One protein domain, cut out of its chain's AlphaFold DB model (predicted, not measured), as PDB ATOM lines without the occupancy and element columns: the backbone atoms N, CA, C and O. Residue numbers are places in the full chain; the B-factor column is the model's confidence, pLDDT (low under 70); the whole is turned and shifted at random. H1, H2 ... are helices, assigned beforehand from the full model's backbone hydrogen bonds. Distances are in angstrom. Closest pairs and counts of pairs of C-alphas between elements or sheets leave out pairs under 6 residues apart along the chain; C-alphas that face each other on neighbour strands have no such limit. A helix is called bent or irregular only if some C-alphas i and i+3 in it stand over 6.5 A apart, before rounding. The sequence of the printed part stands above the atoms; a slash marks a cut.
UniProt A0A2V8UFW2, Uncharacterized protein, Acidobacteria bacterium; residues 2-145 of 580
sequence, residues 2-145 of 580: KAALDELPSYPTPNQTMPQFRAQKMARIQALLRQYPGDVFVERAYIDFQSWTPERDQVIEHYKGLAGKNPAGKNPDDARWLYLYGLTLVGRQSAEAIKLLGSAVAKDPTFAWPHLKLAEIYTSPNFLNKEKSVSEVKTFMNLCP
ATOM      1  N   LYS A   2       0.771  -0.631  21.611       83.62
ATOM      2  CA  LYS A   2       0.327  -1.951  22.130       83.62
ATOM      3  C   LYS A   2      -0.378  -2.820  21.078       83.62
ATOM      4  O   LYS A   2       0.101  -3.904  20.789       83.62
ATOM      5  N   ALA A   3      -1.397  -2.281  20.405       85.94
ATOM      6  CA  ALA A   3      -2.086  -2.988  19.320       85.94
ATOM      7  C   ALA A   3      -1.136  -3.497  18.213       85.94
ATOM      8  O   ALA A   3      -1.326  -4.583  17.689       85.94
ATOM      9  N   ALA A   4      -0.073  -2.750  17.898       88.50
ATOM     10  CA  ALA A   4       0.907  -3.147  16.889       88.50
ATOM     11  C   ALA A   4       1.888  -4.225  17.397       88.50
ATOM     12  O   ALA A   4       2.370  -5.034  16.608       88.50
ATOM     13  N   LEU A   5       2.167  -4.265  18.707       89.31
ATOM     14  CA  LEU A   5       2.900  -5.368  19.340       89.31
ATOM     15  C   LEU A   5       2.043  -6.643  19.383       89.31
ATOM     16  O   LEU A   5       2.555  -7.723  19.092       89.31
ATOM     17  N   ASP A   6       0.741  -6.510  19.646       86.06
ATOM     18  CA  ASP A   6      -0.221  -7.623  19.668       86.06
ATOM     19  C   ASP A   6      -0.428  -8.256  18.273       86.06
ATOM     20  O   ASP A   6      -0.885  -9.394  18.151       86.06
ATOM     21  N   GLU A   7      -0.063  -7.540  17.205       88.00
ATOM     22  CA  GLU A   7      -0.068  -8.021  15.819       88.00
ATOM     23  C   GLU A   7       1.222  -8.753  15.409       88.00
ATOM     24  O   GLU A   7       1.330  -9.249  14.276       88.00
ATOM     25  N   LEU A   8       2.229  -8.844  16.284       90.62
ATOM     26  CA  LEU A   8       3.424  -9.628  15.989       90.62
ATOM     27  C   LEU A   8       3.069 -11.121  15.929       90.62
ATOM     28  O   LEU A   8       2.467 -11.658  16.860       90.62
ATOM     29  N   PRO A   9       3.479 -11.845  14.870       89.06
ATOM     30  CA  PRO A   9       3.166 -13.260  14.764       89.06
ATOM     31  C   PRO A   9       3.843 -14.031  15.909       89.06
ATOM     32  O   PRO A   9       5.049 -13.908  16.158       89.06
ATOM     33  N   SER A  10       3.063 -14.820  16.645       85.12
ATOM     34  CA  SER A  10       3.576 -15.584  17.789       85.12
ATOM     35  C   SER A  10       4.240 -16.891  17.355       85.12
ATOM     36  O   SER A  10       5.234 -17.287  17.955       85.12
ATOM     37  N   TYR A  11       3.730 -17.521  16.290       87.69
ATOM     38  CA  TYR A  11       4.197 -18.815  15.800       87.69
ATOM     39  C   TYR A  11       4.293 -18.850  14.268       87.69
ATOM     40  O   TYR A  11       3.489 -18.196  13.598       87.69
ATOM     41  N   PRO A  12       5.233 -19.633  13.712       91.25
ATOM     42  CA  PRO A  12       5.250 -19.978  12.293       91.25
ATOM     43  C   PRO A  12       4.012 -20.800  11.919       91.25
ATOM     44  O   PRO A  12       3.599 -21.700  12.659       91.25
ATOM     45  N   THR A  13       3.435 -20.508  10.752       91.94
ATOM     46  CA  THR A  13       2.351 -21.323  10.178       91.94
ATOM     47  C   THR A  13       2.890 -22.675   9.677       91.94
ATOM     48  O   THR A  13       4.094 -22.792   9.445       91.94
ATOM     49  N   PRO A  14       2.043 -23.701   9.459       91.38
ATOM     50  CA  PRO A  14       2.498 -25.033   9.037       91.38
ATOM     51  C   PRO A  14       3.393 -25.077   7.792       91.38
ATOM     52  O   PRO A  14       4.299 -25.904   7.712       91.38
ATOM     53  N   ASN A  15       3.144 -24.181   6.834       90.69
ATOM     54  CA  ASN A  15       3.840 -24.145   5.545       90.69
ATOM     55  C   ASN A  15       5.004 -23.150   5.519       90.69
ATOM     56  O   ASN A  15       5.688 -23.028   4.507       90.69
ATOM     57  N   GLN A  16       5.228 -22.433   6.617       91.88
ATOM     58  CA  GLN A  16       6.279 -21.436   6.720       91.88
ATOM     59  C   GLN A  16       7.533 -22.073   7.312       91.88
ATOM     60  O   GLN A  16       7.455 -22.789   8.311       91.88
ATOM     61  N   THR A  17       8.688 -21.817   6.705       91.19
ATOM     62  CA  THR A  17       9.971 -22.219   7.290       91.19
ATOM     63  C   THR A  17      10.344 -21.269   8.427       91.19
ATOM     64  O   THR A  17       9.893 -20.117   8.482       91.19
ATOM     65  N   MET A  18      11.203 -21.708   9.347       88.75
ATOM     66  CA  MET A  18      11.653 -20.832  10.434       88.75
ATOM     67  C   MET A  18      12.372 -19.562   9.945       88.75
ATOM     68  O   MET A  18      12.096 -18.502  10.508       88.75
ATOM     69  N   PRO A  19      13.212 -19.580   8.890       90.62
ATOM     70  CA  PRO A  19      13.800 -18.362   8.340       90.62
ATOM     71  C   PRO A  19      12.749 -17.397   7.789       90.62
ATOM     72  O   PRO A  19      12.834 -16.199   8.049       90.62
ATOM     73  N   GLN A  20      11.713 -17.897   7.103       92.62
ATOM     74  CA  GLN A  20      10.609 -17.060   6.619       92.62
ATOM     75  C   GLN A  20       9.841 -16.413   7.776       92.62
ATOM     76  O   GLN A  20       9.535 -15.222   7.730       92.62
ATOM     77  N   PHE A  21       9.532 -17.182   8.822       92.06
ATOM     78  CA  PHE A  21       8.899 -16.659  10.035       92.06
ATOM     79  C   PHE A  21       9.769 -15.610  10.716       92.06
ATOM     80  O   PHE A  21       9.280 -14.534  11.070       92.06
ATOM     81  N   ARG A  22      11.071 -15.885  10.840       89.88
ATOM     82  CA  ARG A  22      12.004 -14.952  11.460       89.88
ATOM     83  C   ARG A  22      12.114 -13.655  10.670       89.88
ATOM     84  O   ARG A  22      11.989 -12.591  11.269       89.88
ATOM     85  N   ALA A  23      12.267 -13.732   9.350       91.69
ATOM     86  CA  ALA A  23      12.329 -12.567   8.475       91.69
ATOM     87  C   ALA A  23      11.045 -11.726   8.560       91.69
ATOM     88  O   ALA A  23      11.112 -10.512   8.743       91.69
ATOM     89  N   GLN A  24       9.871 -12.367   8.509       94.25
ATOM     90  CA  GLN A  24       8.581 -11.684   8.622       94.25
ATOM     91  C   GLN A  24       8.429 -10.964   9.968       94.25
ATOM     92  O   GLN A  24       8.034  -9.795  10.008       94.25
ATOM     93  N   LYS A  25       8.728 -11.651  11.076       93.69
ATOM     94  CA  LYS A  25       8.610 -11.080  12.421       93.69
ATOM     95  C   LYS A  25       9.629  -9.964  12.648       93.69
ATOM     96  O   LYS A  25       9.253  -8.903  13.140       93.69
ATOM     97  N   MET A  26      10.877 -10.167  12.226       92.75
ATOM     98  CA  MET A  26      11.938  -9.162  12.306       92.75
ATOM     99  C   MET A  26      11.586  -7.903  11.515       92.75
ATOM    100  O   MET A  26      11.715  -6.808  12.048       92.75
ATOM    101  N   ALA A  27      11.069  -8.032  10.290       94.62
ATOM    102  CA  ALA A  27      10.666  -6.877   9.487       94.62
ATOM    103  C   ALA A  27       9.598  -6.021  10.192       94.62
ATOM    104  O   ALA A  27       9.668  -4.790  10.157       94.62
ATOM    105  N   ARG A  28       8.641  -6.658  10.886       95.88
ATOM    106  CA  ARG A  28       7.638  -5.955  11.703       95.88
ATOM    107  C   ARG A  28       8.267  -5.274  12.917       95.88
ATOM    108  O   ARG A  28       7.998  -4.100  13.147       95.88
ATOM    109  N   ILE A  29       9.139  -5.968  13.650       95.31
ATOM    110  CA  ILE A  29       9.855  -5.389  14.798       95.31
ATOM    111  C   ILE A  29      10.707  -4.187  14.357       95.31
ATOM    112  O   ILE A  29      10.642  -3.135  14.978       95.31
ATOM    113  N   GLN A  30      11.433  -4.285  13.241       94.81
ATOM    114  CA  GLN A  30      12.218  -3.177  12.686       94.81
ATOM    115  C   GLN A  30      11.351  -1.986  12.264       94.81
ATOM    116  O   GLN A  30      11.755  -0.836  12.437       94.81
ATOM    117  N   ALA A  31      10.161  -2.231  11.709       95.75
ATOM    118  CA  ALA A  31       9.214  -1.159  11.413       95.75
ATOM    119  C   ALA A  31       8.760  -0.445  12.695       95.75
ATOM    120  O   ALA A  31       8.740   0.785  12.722       95.75
ATOM    121  N   LEU A  32       8.487  -1.198  13.766       96.12
ATOM    122  CA  LEU A  32       8.149  -0.634  15.072       96.12
ATOM    123  C   LEU A  32       9.316   0.140  15.688       96.12
ATOM    124  O   LEU A  32       9.084   1.231  16.194       96.12
ATOM    125  N   LEU A  33      10.555  -0.355  15.596       94.31
ATOM    126  CA  LEU A  33      11.747   0.354  16.086       94.31
ATOM    127  C   LEU A  33      11.942   1.698  15.367       94.31
ATOM    128  O   LEU A  33      12.309   2.687  15.992       94.31
ATOM    129  N   ARG A  34      11.651   1.765  14.059       95.12
ATOM    130  CA  ARG A  34      11.673   3.031  13.304       95.12
ATOM    131  C   ARG A  34      10.533   3.971  13.693       95.12
ATOM    132  O   ARG A  34      10.729   5.181  13.709       95.12
ATOM    133  N   GLN A  35       9.347   3.428  13.962       95.12
ATOM    134  CA  GLN A  35       8.163   4.215  14.311       95.12
ATOM    135  C   GLN A  35       8.194   4.719  15.764       95.12
ATOM    136  O   GLN A  35       7.681   5.800  16.048       95.12
ATOM    137  N   TYR A  36       8.796   3.947  16.668       92.50
ATOM    138  CA  TYR A  36       8.856   4.186  18.110       92.50
ATOM    139  C   TYR A  36      10.301   4.027  18.633       92.50
ATOM    140  O   TYR A  36      10.574   3.131  19.433       92.50
ATOM    141  N   PRO A  37      11.255   4.861  18.174       88.31
ATOM    142  CA  PRO A  37      12.665   4.712  18.534       88.31
ATOM    143  C   PRO A  37      12.890   4.906  20.040       88.31
ATOM    144  O   PRO A  37      12.475   5.920  20.610       88.31
ATOM    145  N   GLY A  38      13.570   3.951  20.684       85.44
ATOM    146  CA  GLY A  38      13.846   3.975  22.124       85.44
ATOM    147  C   GLY A  38      12.630   3.703  23.016       85.44
ATOM    148  O   GLY A  38      12.696   3.941  24.227       85.44
ATOM    149  N   ASP A  39      11.512   3.234  22.450       91.25
ATOM    150  CA  ASP A  39      10.388   2.739  23.239       91.25
ATOM    151  C   ASP A  39      10.736   1.393  23.888       91.25
ATOM    152  O   ASP A  39      11.015   0.406  23.210       91.25
ATOM    153  N   VAL A  40      10.674   1.336  25.218       90.88
ATOM    154  CA  VAL A  40      11.118   0.168  25.991       90.88
ATOM    155  C   VAL A  40      10.390  -1.127  25.617       90.88
ATOM    156  O   VAL A  40      10.990  -2.195  25.692       90.88
ATOM    157  N   PHE A  41       9.122  -1.075  25.203       92.75
ATOM    158  CA  PHE A  41       8.358  -2.276  24.856       92.75
ATOM    159  C   PHE A  41       8.770  -2.831  23.499       92.75
ATOM    160  O   PHE A  41       8.867  -4.047  23.326       92.75
ATOM    161  N   VAL A  42       9.047  -1.944  22.546       95.12
ATOM    162  CA  VAL A  42       9.536  -2.335  21.222       95.12
ATOM    163  C   VAL A  42      10.966  -2.871  21.309       95.12
ATOM    164  O   VAL A  42      11.260  -3.918  20.735       95.12
ATOM    165  N   GLU A  43      11.829  -2.209  22.083       94.88
ATOM    166  CA  GLU A  43      13.207  -2.653  22.327       94.88
ATOM    167  C   GLU A  43      13.232  -4.022  23.037       94.88
ATOM    168  O   GLU A  43      13.949  -4.928  22.614       94.88
ATOM    169  N   ARG A  44      12.376  -4.235  24.053       94.06
ATOM    170  CA  ARG A  44      12.190  -5.553  24.693       94.06
ATOM    171  C   ARG A  44      11.781  -6.623  23.687       94.06
ATOM    172  O   ARG A  44      12.402  -7.679  23.649       94.06
ATOM    173  N   ALA A  45      10.783  -6.346  22.844       93.81
ATOM    174  CA  ALA A  45      10.327  -7.300  21.836       93.81
ATOM    175  C   ALA A  45      11.442  -7.684  20.844       93.81
ATOM    176  O   ALA A  45      11.515  -8.838  20.419       93.81
ATOM    177  N   TYR A  46      12.324  -6.740  20.497       94.81
ATOM    178  CA  TYR A  46      13.512  -7.010  19.688       94.81
ATOM    179  C   TYR A  46      14.532  -7.888  20.424       94.81
ATOM    180  O   TYR A  46      14.945  -8.914  19.879       94.81
ATOM    181  N   ILE A  47      14.892  -7.532  21.663       94.44
ATOM    182  CA  ILE A  47      15.842  -8.296  22.485       94.44
ATOM    183  C   ILE A  47      15.341  -9.724  22.716       94.44
ATOM    184  O   ILE A  47      16.083 -10.678  22.477       94.44
ATOM    185  N   ASP A  48      14.085  -9.896  23.129       90.62
ATOM    186  CA  ASP A  48      13.494 -11.210  23.410       90.62
ATOM    187  C   ASP A  48      13.511 -12.097  22.160       90.62
ATOM    188  O   ASP A  48      13.851 -13.281  22.216       90.62
ATOM    189  N   PHE A  49      13.200 -11.515  20.999       90.56
ATOM    190  CA  PHE A  49      13.203 -12.242  19.737       90.56
ATOM    191  C   PHE A  49      14.620 -12.622  19.265       90.56
ATOM    192  O   PHE A  49      14.801 -13.681  18.659       90.56
ATOM    193  N   GLN A  50      15.624 -11.799  19.574       89.19
ATOM    194  CA  GLN A  50      17.028 -12.040  19.225       89.19
ATOM    195  C   GLN A  50      17.810 -12.866  20.260       89.19
ATOM    196  O   GLN A  50      18.884 -13.376  19.959       89.19
ATOM    197  N   SER A  51      17.288 -13.067  21.472       80.81
ATOM    198  CA  SER A  51      18.007 -13.754  22.565       80.81
ATOM    199  C   SER A  51      18.374 -15.218  22.273       80.81
ATOM    200  O   SER A  51      19.208 -15.802  22.970       80.81
ATOM    201  N   TRP A  52      17.777 -15.796  21.228       71.88
ATOM    202  CA  TRP A  52      17.946 -17.183  20.787       71.88
ATOM    203  C   TRP A  52      18.563 -17.294  19.384       71.88
ATOM    204  O   TRP A  52      18.385 -18.311  18.712       71.88
ATOM    205  N   THR A  53      19.213 -16.236  18.889       77.50
ATOM    206  CA  THR A  53      19.910 -16.248  17.594       77.50
ATOM    207  C   THR A  53      21.424 -16.331  17.772       77.50
ATOM    208  O   THR A  53      21.956 -15.888  18.792       77.50
ATOM    209  N   PRO A  54      22.153 -16.845  16.765       71.12
ATOM    210  CA  PRO A  54      23.612 -16.726  16.716       71.12
ATOM    211  C   PRO A  54      24.104 -15.270  16.694       71.12
ATOM    212  O   PRO A  54      25.234 -14.990  17.072       71.12
ATOM    213  N   GLU A  55      23.246 -14.326  16.304       77.75
ATOM    214  CA  GLU A  55      23.532 -12.885  16.245       77.75
ATOM    215  C   GLU A  55      23.444 -12.193  17.615       77.75
ATOM    216  O   GLU A  55      23.631 -10.979  17.713       77.75
ATOM    217  N   ARG A  56      23.176 -12.941  18.691       85.69
ATOM    218  CA  ARG A  56      23.015 -12.397  20.042       85.69
ATOM    219  C   ARG A  56      24.181 -11.506  20.483       85.69
ATOM    220  O   ARG A  56      23.936 -10.490  21.128       85.69
ATOM    221  N   ASP A  57      25.415 -11.829  20.104       88.12
ATOM    222  CA  ASP A  57      26.592 -11.022  20.462       88.12
ATOM    223  C   ASP A  57      26.551  -9.622  19.830       88.12
ATOM    224  O   ASP A  57      26.925  -8.637  20.464       88.12
ATOM    225  N   GLN A  58      26.013  -9.500  18.611       90.62
ATOM    226  CA  GLN A  58      25.817  -8.202  17.958       90.62
ATOM    227  C   GLN A  58      24.765  -7.370  18.694       90.62
ATOM    228  O   GLN A  58      24.914  -6.155  18.828       90.62
ATOM    229  N   VAL A  59      23.717  -8.020  19.209       92.00
ATOM    230  CA  VAL A  59      22.689  -7.366  20.028       92.00
ATOM    231  C   VAL A  59      23.273  -6.894  21.359       92.00
ATOM    232  O   VAL A  59      23.035  -5.752  21.747       92.00
ATOM    233  N   ILE A  60      24.087  -7.721  22.020       92.62
ATOM    234  CA  ILE A  60      24.793  -7.346  23.255       92.62
ATOM    235  C   ILE A  60      25.666  -6.109  23.016       92.62
ATOM    236  O   ILE A  60      25.523  -5.115  23.728       92.62
ATOM    237  N   GLU A  61      26.526  -6.122  21.993       92.62
ATOM    238  CA  GLU A  61      27.411  -4.986  21.704       92.62
ATOM    239  C   GLU A  61      26.639  -3.729  21.273       92.62
ATOM    240  O   GLU A  61      27.027  -2.615  21.633       92.62
ATOM    241  N   HIS A  62      25.507  -3.881  20.576       91.44
ATOM    242  CA  HIS A  62      24.625  -2.761  20.248       91.44
ATOM    243  C   HIS A  62      24.086  -2.069  21.509       91.44
ATOM    244  O   HIS A  62      24.291  -0.865  21.678       91.44
ATOM    245  N   TYR A  63      23.454  -2.812  22.427       92.25
ATOM    246  CA  TYR A  63      22.874  -2.223  23.642       92.25
ATOM    247  C   TYR A  63      23.927  -1.795  24.664       92.25
ATOM    248  O   TYR A  63      23.730  -0.788  25.341       92.25
ATOM    249  N   LYS A  64      25.079  -2.467  24.725       92.06
ATOM    250  CA  LYS A  64      26.257  -1.983  25.459       92.06
ATOM    251  C   LYS A  64      26.723  -0.635  24.920       92.06
ATOM    252  O   LYS A  64      27.017   0.277  25.689       92.06
ATOM    253  N   GLY A  65      26.750  -0.493  23.595       88.50
ATOM    254  CA  GLY A  65      27.032   0.759  22.912       88.50
ATOM    255  C   GLY A  65      26.034   1.854  23.272       88.50
ATOM    256  O   GLY A  65      26.471   2.960  23.550       88.50
ATOM    257  N   LEU A  66      24.731   1.567  23.321       86.00
ATOM    258  CA  LEU A  66      23.699   2.538  23.719       86.00
ATOM    259  C   LEU A  66      23.737   2.885  25.215       86.00
ATOM    260  O   LEU A  66      23.453   4.017  25.587       86.00
ATOM    261  N   ALA A  67      24.121   1.937  26.071       85.31
ATOM    262  CA  ALA A  67      24.328   2.187  27.494       85.31
ATOM    263  C   ALA A  67      25.606   3.002  27.765       85.31
ATOM    264  O   ALA A  67      25.640   3.796  28.701       85.31
ATOM    265  N   GLY A  68      26.657   2.817  26.954       74.44
ATOM    266  CA  GLY A  68      27.939   3.520  27.090       74.44
ATOM    267  C   GLY A  68      28.062   4.819  26.280       74.44
ATOM    268  O   GLY A  68      28.836   5.701  26.647       74.44
ATOM    269  N   LYS A  69      27.324   4.960  25.173       62.56
ATOM    270  CA  LYS A  69      27.297   6.145  24.302       62.56
ATOM    271  C   LYS A  69      25.953   6.833  24.454       62.56
ATOM    272  O   LYS A  69      24.928   6.220  24.221       62.56
ATOM    273  N   ASN A  70      25.983   8.129  24.735       54.84
ATOM    274  CA  ASN A  70      24.830   9.023  24.705       54.84
ATOM    275  C   ASN A  70      24.366   9.233  23.241       54.84
ATOM    276  O   ASN A  70      24.982  10.039  22.531       54.84
ATOM    277  N   PRO A  71      23.339   8.530  22.723       44.03
ATOM    278  CA  PRO A  71      22.922   8.683  21.341       44.03
ATOM    279  C   PRO A  71      22.013   9.917  21.289       44.03
ATOM    280  O   PRO A  71      20.889   9.900  21.783       44.03
ATOM    281  N   ALA A  72      22.516  11.004  20.699       45.91
ATOM    282  CA  ALA A  72      21.777  12.245  20.435       45.91
ATOM    283  C   ALA A  72      21.408  13.132  21.651       45.91
ATOM    284  O   ALA A  72      20.352  13.763  21.664       45.91
ATOM    285  N   GLY A  73      22.299  13.269  22.639       45.28
ATOM    286  CA  GLY A  73      22.193  14.340  23.643       45.28
ATOM    287  C   GLY A  73      21.133  14.114  24.725       45.28
ATOM    288  O   GLY A  73      20.596  15.079  25.267       45.28
ATOM    289  N   LYS A  74      20.845  12.858  25.080       49.56
ATOM    290  CA  LYS A  74      19.997  12.504  26.224       49.56
ATOM    291  C   LYS A  74      20.777  11.694  27.259       49.56
ATOM    292  O   LYS A  74      21.358  10.661  26.964       49.56
ATOM    293  N   ASN A  75      20.776  12.268  28.458       52.91
ATOM    294  CA  ASN A  75      21.339  11.847  29.735       52.91
ATOM    295  C   ASN A  75      22.091  10.487  29.772       52.91
ATOM    296  O   ASN A  75      21.444   9.444  29.674       52.91
ATOM    297  N   PRO A  76      23.417  10.472  30.033       53.09
ATOM    298  CA  PRO A  76      24.199   9.265  30.366       53.09
ATOM    299  C   PRO A  76      23.647   8.449  31.553       53.09
ATOM    300  O   PRO A  76      24.100   7.338  31.810       53.09
ATOM    301  N   ASP A  77      22.672   9.008  32.272       60.50
ATOM    302  CA  ASP A  77      22.004   8.433  33.437       60.50
ATOM    303  C   ASP A  77      20.621   7.821  33.144       60.50
ATOM    304  O   ASP A  77      19.853   7.571  34.071       60.50
ATOM    305  N   ASP A  78      20.265   7.572  31.881       78.75
ATOM    306  CA  ASP A  78      18.971   6.968  31.545       78.75
ATOM    307  C   ASP A  78      18.908   5.478  31.947       78.75
ATOM    308  O   ASP A  78      19.498   4.603  31.304       78.75
ATOM    309  N   ALA A  79      18.148   5.186  33.010       89.62
ATOM    310  CA  ALA A  79      17.931   3.839  33.542       89.62
ATOM    311  C   ALA A  79      17.426   2.838  32.482       89.62
ATOM    312  O   ALA A  79      17.662   1.632  32.607       89.62
ATOM    313  N   ARG A  80      16.785   3.317  31.406       91.44
ATOM    314  CA  ARG A  80      16.276   2.478  30.311       91.44
ATOM    315  C   ARG A  80      17.385   1.754  29.560       91.44
ATOM    316  O   ARG A  80      17.227   0.572  29.267       91.44
ATOM    317  N   TRP A  81      18.513   2.408  29.279       90.38
ATOM    318  CA  TRP A  81      19.601   1.769  28.529       90.38
ATOM    319  C   TRP A  81      20.379   0.765  29.376       90.38
ATOM    320  O   TRP A  81      20.760  -0.287  28.866       90.38
ATOM    321  N   LEU A  82      20.528   1.025  30.679       92.44
ATOM    322  CA  LEU A  82      21.067   0.042  31.625       92.44
ATOM    323  C   LEU A  82      20.173  -1.198  31.711       92.44
ATOM    324  O   LEU A  82      20.673  -2.320  31.677       92.44
ATOM    325  N   TYR A  83      18.854  -0.999  31.769       95.56
ATOM    326  CA  TYR A  83      17.882  -2.087  31.750       95.56
ATOM    327  C   TYR A  83      17.973  -2.920  30.471       95.56
ATOM    328  O   TYR A  83      18.156  -4.132  30.555       95.56
ATOM    329  N   LEU A  84      17.884  -2.282  29.299       95.44
ATOM    330  CA  LEU A  84      17.909  -2.971  28.008       95.44
ATOM    331  C   LEU A  84      19.238  -3.700  27.788       95.44
ATOM    332  O   LEU A  84      19.229  -4.854  27.372       95.44
ATOM    333  N   TYR A  85      20.373  -3.094  28.153       94.94
ATOM    334  CA  TYR A  85      21.656  -3.794  28.126       94.94
ATOM    335  C   TYR A  85      21.663  -4.993  29.082       94.94
ATOM    336  O   TYR A  85      21.991  -6.104  28.663       94.94
ATOM    337  N   GLY A  86      21.200  -4.809  30.322       95.69
ATOM    338  CA  GLY A  86      21.044  -5.891  31.292       95.69
ATOM    339  C   GLY A  86      20.217  -7.062  30.754       95.69
ATOM    340  O   GLY A  86      20.625  -8.209  30.918       95.69
ATOM    341  N   LEU A  87      19.116  -6.799  30.036       96.00
ATOM    342  CA  LEU A  87      18.295  -7.844  29.410       96.00
ATOM    343  C   LEU A  87      19.085  -8.727  28.444       96.00
ATOM    344  O   LEU A  87      18.932  -9.947  28.476       96.00
ATOM    345  N   THR A  88      19.949  -8.137  27.613       95.19
ATOM    346  CA  THR A  88      20.732  -8.900  26.623       95.19
ATOM    347  C   THR A  88      21.690  -9.908  27.270       95.19
ATOM    348  O   THR A  88      22.004 -10.947  26.672       95.19
ATOM    349  N   LEU A  89      22.110  -9.640  28.511       94.56
ATOM    350  CA  LEU A  89      23.054 -10.459  29.269       94.56
ATOM    351  C   LEU A  89      22.389 -11.606  30.048       94.56
ATOM    352  O   LEU A  89      23.085 -12.539  30.452       94.56
ATOM    353  N   VAL A  90      21.065 -11.591  30.240       94.44
ATOM    354  CA  VAL A  90      20.349 -12.630  31.005       94.44
ATOM    355  C   VAL A  90      20.484 -13.997  30.327       94.44
ATOM    356  O   VAL A  90      20.128 -14.168  29.163       94.44
ATOM    357  N   GLY A  91      21.000 -14.991  31.045       90.44
ATOM    358  CA  GLY A  91      21.288 -16.326  30.517       90.44
ATOM    359  C   GLY A  91      22.681 -16.505  29.910       90.44
ATOM    360  O   GLY A  91      22.970 -17.573  29.373       90.44
ATOM    361  N   ARG A  92      23.525 -15.468  29.934       88.56
ATOM    362  CA  ARG A  92      24.919 -15.505  29.450       88.56
ATOM    363  C   ARG A  92      25.892 -14.964  30.489       88.56
ATOM    364  O   ARG A  92      26.930 -15.564  30.733       88.56
ATOM    365  N   GLN A  93      25.562 -13.799  31.038       92.56
ATOM    366  CA  GLN A  93      26.316 -13.073  32.054       92.56
ATOM    367  C   GLN A  93      25.329 -12.488  33.070       92.56
ATOM    368  O   GLN A  93      25.328 -11.292  33.363       92.56
ATOM    369  N   SER A  94      24.448 -13.334  33.602       95.69
ATOM    370  CA  SER A  94      23.348 -12.938  34.484       95.69
ATOM    371  C   SER A  94      23.831 -12.231  35.748       95.69
ATOM    372  O   SER A  94      23.155 -11.332  36.237       95.69
ATOM    373  N   ALA A  95      25.030 -12.550  36.246       96.12
ATOM    374  CA  ALA A  95      25.640 -11.813  37.353       96.12
ATOM    375  C   ALA A  95      25.867 -10.325  37.018       96.12
ATOM    376  O   ALA A  95      25.628  -9.460  37.857       96.12
ATOM    377  N   GLU A  96      26.297 -10.018  35.791       96.12
ATOM    378  CA  GLU A  96      26.455  -8.639  35.320       96.12
ATOM    379  C   GLU A  96      25.097  -8.009  34.986       96.12
ATOM    380  O   GLU A  96      24.854  -6.855  35.336       96.12
ATOM    381  N   ALA A  97      24.168  -8.790  34.422       97.06
ATOM    382  CA  ALA A  97      22.784  -8.363  34.229       97.06
ATOM    383  C   ALA A  97      22.160  -7.870  35.546       97.06
ATOM    384  O   ALA A  97      21.588  -6.785  35.578       97.06
ATOM    385  N   ILE A  98      22.327  -8.606  36.653       98.25
ATOM    386  CA  ILE A  98      21.829  -8.211  37.981       98.25
ATOM    387  C   ILE A  98      22.398  -6.849  38.406       98.25
ATOM    388  O   ILE A  98      21.647  -6.016  38.913       98.25
ATOM    389  N   LYS A  99      23.695  -6.585  38.187       96.94
ATOM    390  CA  LYS A  99      24.305  -5.287  38.533       96.94
ATOM    391  C   LYS A  99      23.730  -4.143  37.700       96.94
ATOM    392  O   LYS A  99      23.425  -3.083  38.250       96.94
ATOM    393  N   LEU A 100      23.563  -4.353  36.395       95.88
ATOM    394  CA  LEU A 100      22.995  -3.357  35.483       95.88
ATOM    395  C   LEU A 100      21.532  -3.059  35.819       95.88
ATOM    396  O   LEU A 100      21.149  -1.895  35.923       95.88
ATOM    397  N   LEU A 101      20.732  -4.099  36.062       97.50
ATOM    398  CA  LEU A 101      19.331  -3.972  36.465       97.50
ATOM    399  C   LEU A 101      19.202  -3.286  37.831       97.50
ATOM    400  O   LEU A 101      18.385  -2.384  37.983       97.50
ATOM    401  N   GLY A 102      20.047  -3.645  38.803       96.62
ATOM    402  CA  GLY A 102      20.100  -2.969  40.100       96.62
ATOM    403  C   GLY A 102      20.510  -1.498  39.985       96.62
ATOM    404  O   GLY A 102      19.956  -0.646  40.672       96.62
ATOM    405  N   SER A 103      21.421  -1.174  39.064       94.62
ATOM    406  CA  SER A 103      21.803   0.213  38.769       94.62
ATOM    407  C   SER A 103      20.665   0.993  38.106       94.62
ATOM    408  O   SER A 103      20.473   2.166  38.420       94.62
ATOM    409  N   ALA A 104      19.885   0.352  37.229       94.81
ATOM    410  CA  ALA A 104      18.683   0.945  36.651       94.81
ATOM    411  C   ALA A 104      17.643   1.268  37.739       94.81
ATOM    412  O   ALA A 104      17.154   2.393  37.779       94.81
ATOM    413  N   VAL A 105      17.388   0.334  38.665       96.06
ATOM    414  CA  VAL A 105      16.510   0.552  39.832       96.06
ATOM    415  C   VAL A 105      17.022   1.682  40.725       96.06
ATOM    416  O   VAL A 105      16.247   2.524  41.157       96.06
ATOM    417  N   ALA A 106      18.326   1.731  41.006       94.56
ATOM    418  CA  ALA A 106      18.896   2.768  41.865       94.56
ATOM    419  C   ALA A 106      18.777   4.176  41.253       94.56
ATOM    420  O   ALA A 106      18.621   5.150  41.987       94.56
ATOM    421  N   LYS A 107      18.857   4.286  39.920       91.88
ATOM    422  CA  LYS A 107      18.709   5.557  39.197       91.88
ATOM    423  C   LYS A 107      17.252   5.985  39.048       91.88
ATOM    424  O   LYS A 107      16.961   7.169  39.188       91.88
ATOM    425  N   ASP A 108      16.358   5.043  38.768       93.94
ATOM    426  CA  ASP A 108      14.921   5.290  38.668       93.94
ATOM    427  C   ASP A 108      14.129   4.165  39.359       93.94
ATOM    428  O   ASP A 108      13.748   3.183  38.716       93.94
ATOM    429  N   PRO A 109      13.829   4.314  40.663       94.56
ATOM    430  CA  PRO A 109      13.040   3.334  41.411       94.56
ATOM    431  C   PRO A 109      11.581   3.223  40.949       94.56
ATOM    432  O   PRO A 109      10.861   2.337  41.400       94.56
ATOM    433  N   THR A 110      11.100   4.143  40.104       95.19
ATOM    434  CA  THR A 110       9.740   4.092  39.545       95.19
ATOM    435  C   THR A 110       9.688   3.348  38.215       95.19
ATOM    436  O   THR A 110       8.606   3.004  37.728       95.19
ATOM    437  N   PHE A 111      10.851   3.028  37.641       94.69
ATOM    438  CA  PHE A 111      10.948   2.226  36.439       94.69
ATOM    439  C   PHE A 111      10.687   0.753  36.763       94.69
ATOM    440  O   PHE A 111      11.558   0.011  37.209       94.69
ATOM    441  N   ALA A 112       9.451   0.317  36.527       95.69
ATOM    442  CA  ALA A 112       8.958  -0.970  37.011       95.69
ATOM    443  C   ALA A 112       9.681  -2.201  36.420       95.69
ATOM    444  O   ALA A 112       9.913  -3.186  37.119       95.69
ATOM    445  N   TRP A 113      10.043  -2.189  35.135       95.44
ATOM    446  CA  TRP A 113      10.513  -3.390  34.425       95.44
ATOM    447  C   TRP A 113      11.826  -4.012  34.937       95.44
ATOM    448  O   TRP A 113      11.899  -5.245  34.985       95.44
ATOM    449  N   PRO A 114      12.843  -3.230  35.351       97.06
ATOM    450  CA  PRO A 114      13.988  -3.749  36.093       97.06
ATOM    451  C   PRO A 114      13.613  -4.593  37.314       97.06
ATOM    452  O   PRO A 114      14.176  -5.674  37.481       97.06
ATOM    453  N   HIS A 115      12.633  -4.153  38.115       97.75
ATOM    454  CA  HIS A 115      12.167  -4.899  39.288       97.75
ATOM    455  C   HIS A 115      11.617  -6.271  38.883       97.75
ATOM    456  O   HIS A 115      12.031  -7.294  39.422       97.75
ATOM    457  N   LEU A 116      10.746  -6.329  37.869       96.00
ATOM    458  CA  LEU A 116      10.197  -7.604  37.400       96.00
ATOM    459  C   LEU A 116      11.292  -8.563  36.910       96.00
ATOM    460  O   LEU A 116      11.283  -9.744  37.256       96.00
ATOM    461  N   LYS A 117      12.265  -8.063  36.136       96.50
ATOM    462  CA  LYS A 117      13.351  -8.907  35.621       96.50
ATOM    463  C   LYS A 117      14.287  -9.391  36.733       96.50
ATOM    464  O   LYS A 117      14.721 -10.539  36.694       96.50
ATOM    465  N   LEU A 118      14.580  -8.558  37.733       97.56
ATOM    466  CA  LEU A 118      15.313  -8.992  38.925       97.56
ATOM    467  C   LEU A 118      14.541 -10.085  39.668       97.56
ATOM    468  O   LEU A 118      15.134 -11.103  40.027       97.56
ATOM    469  N   ALA A 119      13.225  -9.916  39.836       95.38
ATOM    470  CA  ALA A 119      12.378 -10.922  40.464       95.38
ATOM    471  C   ALA A 119      12.467 -12.277  39.746       95.38
ATOM    472  O   ALA A 119      12.656 -13.289  40.419       95.38
ATOM    473  N   GLU A 120      12.408 -12.280  38.407       93.81
ATOM    474  CA  GLU A 120      12.574 -13.466  37.554       93.81
ATOM    475  C   GLU A 120      13.933 -14.146  37.756       93.81
ATOM    476  O   GLU A 120      13.994 -15.351  38.018       93.81
ATOM    477  N   ILE A 121      15.032 -13.388  37.676       95.56
ATOM    478  CA  ILE A 121      16.389 -13.933  37.835       95.56
ATOM    479  C   ILE A 121      16.544 -14.577  39.215       95.56
ATOM    480  O   ILE A 121      17.052 -15.692  39.315       95.56
ATOM    481  N   TYR A 122      16.029 -13.935  40.267       94.94
ATOM    482  CA  TYR A 122      16.099 -14.449  41.633       94.94
ATOM    483  C   TYR A 122      15.235 -15.696  41.896       94.94
ATOM    484  O   TYR A 122      15.331 -16.264  42.983       94.94
ATOM    485  N   THR A 123      14.420 -16.157  40.938       91.00
ATOM    486  CA  THR A 123      13.771 -17.485  41.004       91.00
ATOM    487  C   THR A 123      14.614 -18.603  40.386       91.00
ATOM    488  O   THR A 123      14.333 -19.781  40.604       91.00
ATOM    489  N   SER A 124      15.648 -18.254  39.615       91.75
ATOM    490  CA  SER A 124      16.474 -19.224  38.900       91.75
ATOM    491  C   SER A 124      17.454 -19.920  39.853       91.75
ATOM    492  O   SER A 124      18.009 -19.250  40.725       91.75
ATOM    493  N   PRO A 125      17.734 -21.229  39.695       90.88
ATOM    494  CA  PRO A 125      18.535 -21.992  40.654       90.88
ATOM    495  C   PRO A 125      19.897 -21.382  41.003       90.88
ATOM    496  O   PRO A 125      20.258 -21.344  42.176       90.88
ATOM    497  N   ASN A 126      20.634 -20.870  40.012       93.31
ATOM    498  CA  ASN A 126      21.986 -20.337  40.226       93.31
ATOM    499  C   ASN A 126      22.014 -18.947  40.880       93.31
ATOM    500  O   ASN A 126      23.056 -18.521  41.374       93.31
ATOM    501  N   PHE A 127      20.882 -18.242  40.897       95.12
ATOM    502  CA  PHE A 127      20.754 -16.894  41.458       95.12
ATOM    503  C   PHE A 127      19.626 -16.816  42.493       95.12
ATOM    504  O   PHE A 127      19.115 -15.731  42.763       95.12
ATOM    505  N   LEU A 128      19.223 -17.954  43.067       93.31
ATOM    506  CA  LEU A 128      18.035 -18.058  43.905       93.31
ATOM    507  C   LEU A 128      18.114 -17.113  45.112       93.31
ATOM    508  O   LEU A 128      18.983 -17.239  45.974       93.31
ATOM    509  N   ASN A 129      17.158 -16.191  45.203       94.44
ATOM    510  CA  ASN A 129      16.958 -15.335  46.364       94.44
ATOM    511  C   ASN A 129      15.460 -15.047  46.539       94.44
ATOM    512  O   ASN A 129      14.914 -14.102  45.969       94.44
ATOM    513  N   LYS A 130      14.791 -15.887  47.339       91.38
ATOM    514  CA  LYS A 130      13.334 -15.835  47.536       91.38
ATOM    515  C   LYS A 130      12.870 -14.478  48.084       91.38
ATOM    516  O   LYS A 130      11.893 -13.925  47.588       91.38
ATOM    517  N   GLU A 131      13.586 -13.925  49.061       92.50
ATOM    518  CA  GLU A 131      13.238 -12.647  49.695       92.50
ATOM    519  C   GLU A 131      13.337 -11.476  48.718       92.50
ATOM    520  O   GLU A 131      12.390 -10.696  48.589       92.50
ATOM    521  N   LYS A 132      14.445 -11.382  47.970       95.12
ATOM    522  CA  LYS A 132      14.600 -10.353  46.937       95.12
ATOM    523  C   LYS A 132      13.566 -10.526  45.837       95.12
ATOM    524  O   LYS A 132      12.922  -9.551  45.480       95.12
ATOM    525  N   SER A 133      13.334 -11.749  45.360       93.62
ATOM    526  CA  SER A 133      12.301 -12.010  44.352       93.62
ATOM    527  C   SER A 133      10.924 -11.482  44.787       93.62
ATOM    528  O   SER A 133      10.285 -10.739  44.042       93.62
ATOM    529  N   VAL A 134      10.513 -11.761  46.034       92.19
ATOM    530  CA  VAL A 134       9.259 -11.251  46.622       92.19
ATOM    531  C   VAL A 134       9.246  -9.731  46.733       92.19
ATOM    532  O   VAL A 134       8.227  -9.102  46.447       92.19
ATOM    533  N   SER A 135      10.345  -9.131  47.185       94.31
ATOM    534  CA  SER A 135      10.443  -7.678  47.325       94.31
ATOM    535  C   SER A 135      10.292  -6.982  45.973       94.31
ATOM    536  O   SER A 135       9.475  -6.076  45.829       94.31
ATOM    537  N   GLU A 136      11.033  -7.442  44.967       96.38
ATOM    538  CA  GLU A 136      11.045  -6.851  43.631       96.38
ATOM    539  C   GLU A 136       9.690  -7.001  42.921       96.38
ATOM    540  O   GLU A 136       9.171  -6.032  42.362       96.38
ATOM    541  N   VAL A 137       9.042  -8.171  43.005       94.50
ATOM    542  CA  VAL A 137       7.707  -8.350  42.408       94.50
ATOM    543  C   VAL A 137       6.641  -7.510  43.120       94.50
ATOM    544  O   VAL A 137       5.774  -6.946  42.456       94.50
ATOM    545  N   LYS A 138       6.711  -7.351  44.452       93.31
ATOM    546  CA  LYS A 138       5.799  -6.458  45.192       93.31
ATOM    547  C   LYS A 138       5.960  -5.009  44.735       93.31
ATOM    548  O   LYS A 138       4.956  -4.340  44.499       93.31
ATOM    549  N   THR A 139       7.198  -4.542  44.562       96.38
ATOM    550  CA  THR A 139       7.474  -3.204  44.021       96.38
ATOM    551  C   THR A 139       6.901  -3.051  42.616       96.38
ATOM    552  O   THR A 139       6.161  -2.101  42.362       96.38
ATOM    553  N   PHE A 140       7.142  -4.020  41.726       96.38
ATOM    554  CA  PHE A 140       6.566  -4.016  40.381       96.38
ATOM    555  C   PHE A 140       5.035  -3.922  40.403       96.38
ATOM    556  O   PHE A 140       4.458  -3.087  39.710       96.38
ATOM    557  N   MET A 141       4.365  -4.739  41.218       92.94
ATOM    558  CA  MET A 141       2.902  -4.749  41.309       92.94
ATOM    559  C   MET A 141       2.331  -3.442  41.871       92.94
ATOM    560  O   MET A 141       1.229  -3.055  41.492       92.94
ATOM    561  N   ASN A 142       3.067  -2.741  42.738       94.50
ATOM    562  CA  ASN A 142       2.668  -1.417  43.222       94.50
ATOM    563  C   ASN A 142       2.815  -0.339  42.139       94.50
ATOM    564  O   ASN A 142       1.958   0.534  42.031       94.50
ATOM    565  N   LEU A 143       3.879  -0.403  41.330       96.44
ATOM    566  CA  LEU A 143       4.118   0.532  40.224       96.44
ATOM    567  C   LEU A 143       3.190   0.272  39.027       96.44
ATOM    568  O   LEU A 143       2.824   1.197  38.307       96.44
ATOM    569  N   CYS A 144       2.815  -0.987  38.797       94.25
ATOM    570  CA  CYS A 144       2.024  -1.442  37.656       94.25
ATOM    571  C   CYS A 144       0.811  -2.289  38.096       94.25
ATOM    572  O   CYS A 144       0.708  -3.455  37.702       94.25
ATOM    573  N   PRO A 145      -0.150  -1.731  38.857       89.38
ATOM    574  CA  PRO A 145      -1.241  -2.500  39.471       89.38
ATOM    575  C   PRO A 145      -2.217  -3.133  38.470       89.38
ATOM    576  O   PRO A 145      -2.922  -4.071  38.816       89.38
TER     577      PRO A 145
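What this domain is: This is residues 2 to 145 of the 580 residues of an uncharacterized protein of Acidobacteria bacterium (UniProt A0A2V8UFW2). From the longest helix, H2, at one end, seven helices, H2 to H8, zigzag side by side to H8 at the other, each turning back on the one before as a string of helical hairpins bent into an arc. H3, H5 and H7 line the inside of the arc, H2, H4, H6 and H8 its outside, and the short H1 lies near H2 and H3 on the inner side; residues 14 to 19 stick out. The printed part has 144 residues, with eight named helices, H1 to H8 in chain order, and no named strand, which is the class all helix. It is compact, with a radius of gyration of the C-alphas of 16.0 A and spans of 47 by 39 by 31 A.

Where its parts are: H2, residues 18 to 35, is 25.6 A long and begins with C-alpha 18 at (11.653, -20.832, 10.434). Before it stands H1, residues 2 to 6. After it come H3, residues 40 to 50, H4, residues 56 to 68, 18.1 A, and H5, residues 79 to 89. H6, residues 94 to 107, is 19.6 A long, and H7 holds residues 112 to 121. H8, residues 130 to 143, is 20.2 A long and ends with C-alpha 143 at (4.118, 0.532, 40.224).

How they stand to each other: H2 and H3 form a hairpin, a shallow tilt of 21 degrees, opposite ways; H2 touches H3 with residues 26 to 33 alone, and the closest C-alphas, Leu 33 and Val 42, are 6.2 A apart. H1 is close to H3 but not clearly touching, the closest C-alphas being those of Leu 5 and Val 42 at 7.5 A. H3 to H7 make a bundle, up and down, each helix running against the one before. H3 and H4 only just touch, with 3 pairs of C-alphas within 8 A, the closest Gln 50 and Arg 56 at 6.1 A. H3 also touches H5, the same way at a shallow tilt of 11 degrees, with C-alphas Ile 47 and Thr 88 closest at 6.4 A. H5 and H6, a hairpin, touch at C-alphas Gly 86 and Ala 97, 4.2 A apart. H7 and H8, also a hairpin, come closest at C-alphas Ala 119 and Ser 133, 4.0 A. H2 and H8 are apart. Every O i to N i+4 pair is within hydrogen-bond range in H1, H2, H3, H4, H6, H7 and H8, and 6 of 7 are in H5.

The domain as a whole: The two C-alphas farthest apart, Asn 15 and Ala 106, are 47.6 A apart. The printed part has no cut, and the link from H1 to H2 is long, with 11 residues. The mean pLDDT of the printed part is 89.5, and residues 69 to 77, between H4 and H5, are under 70.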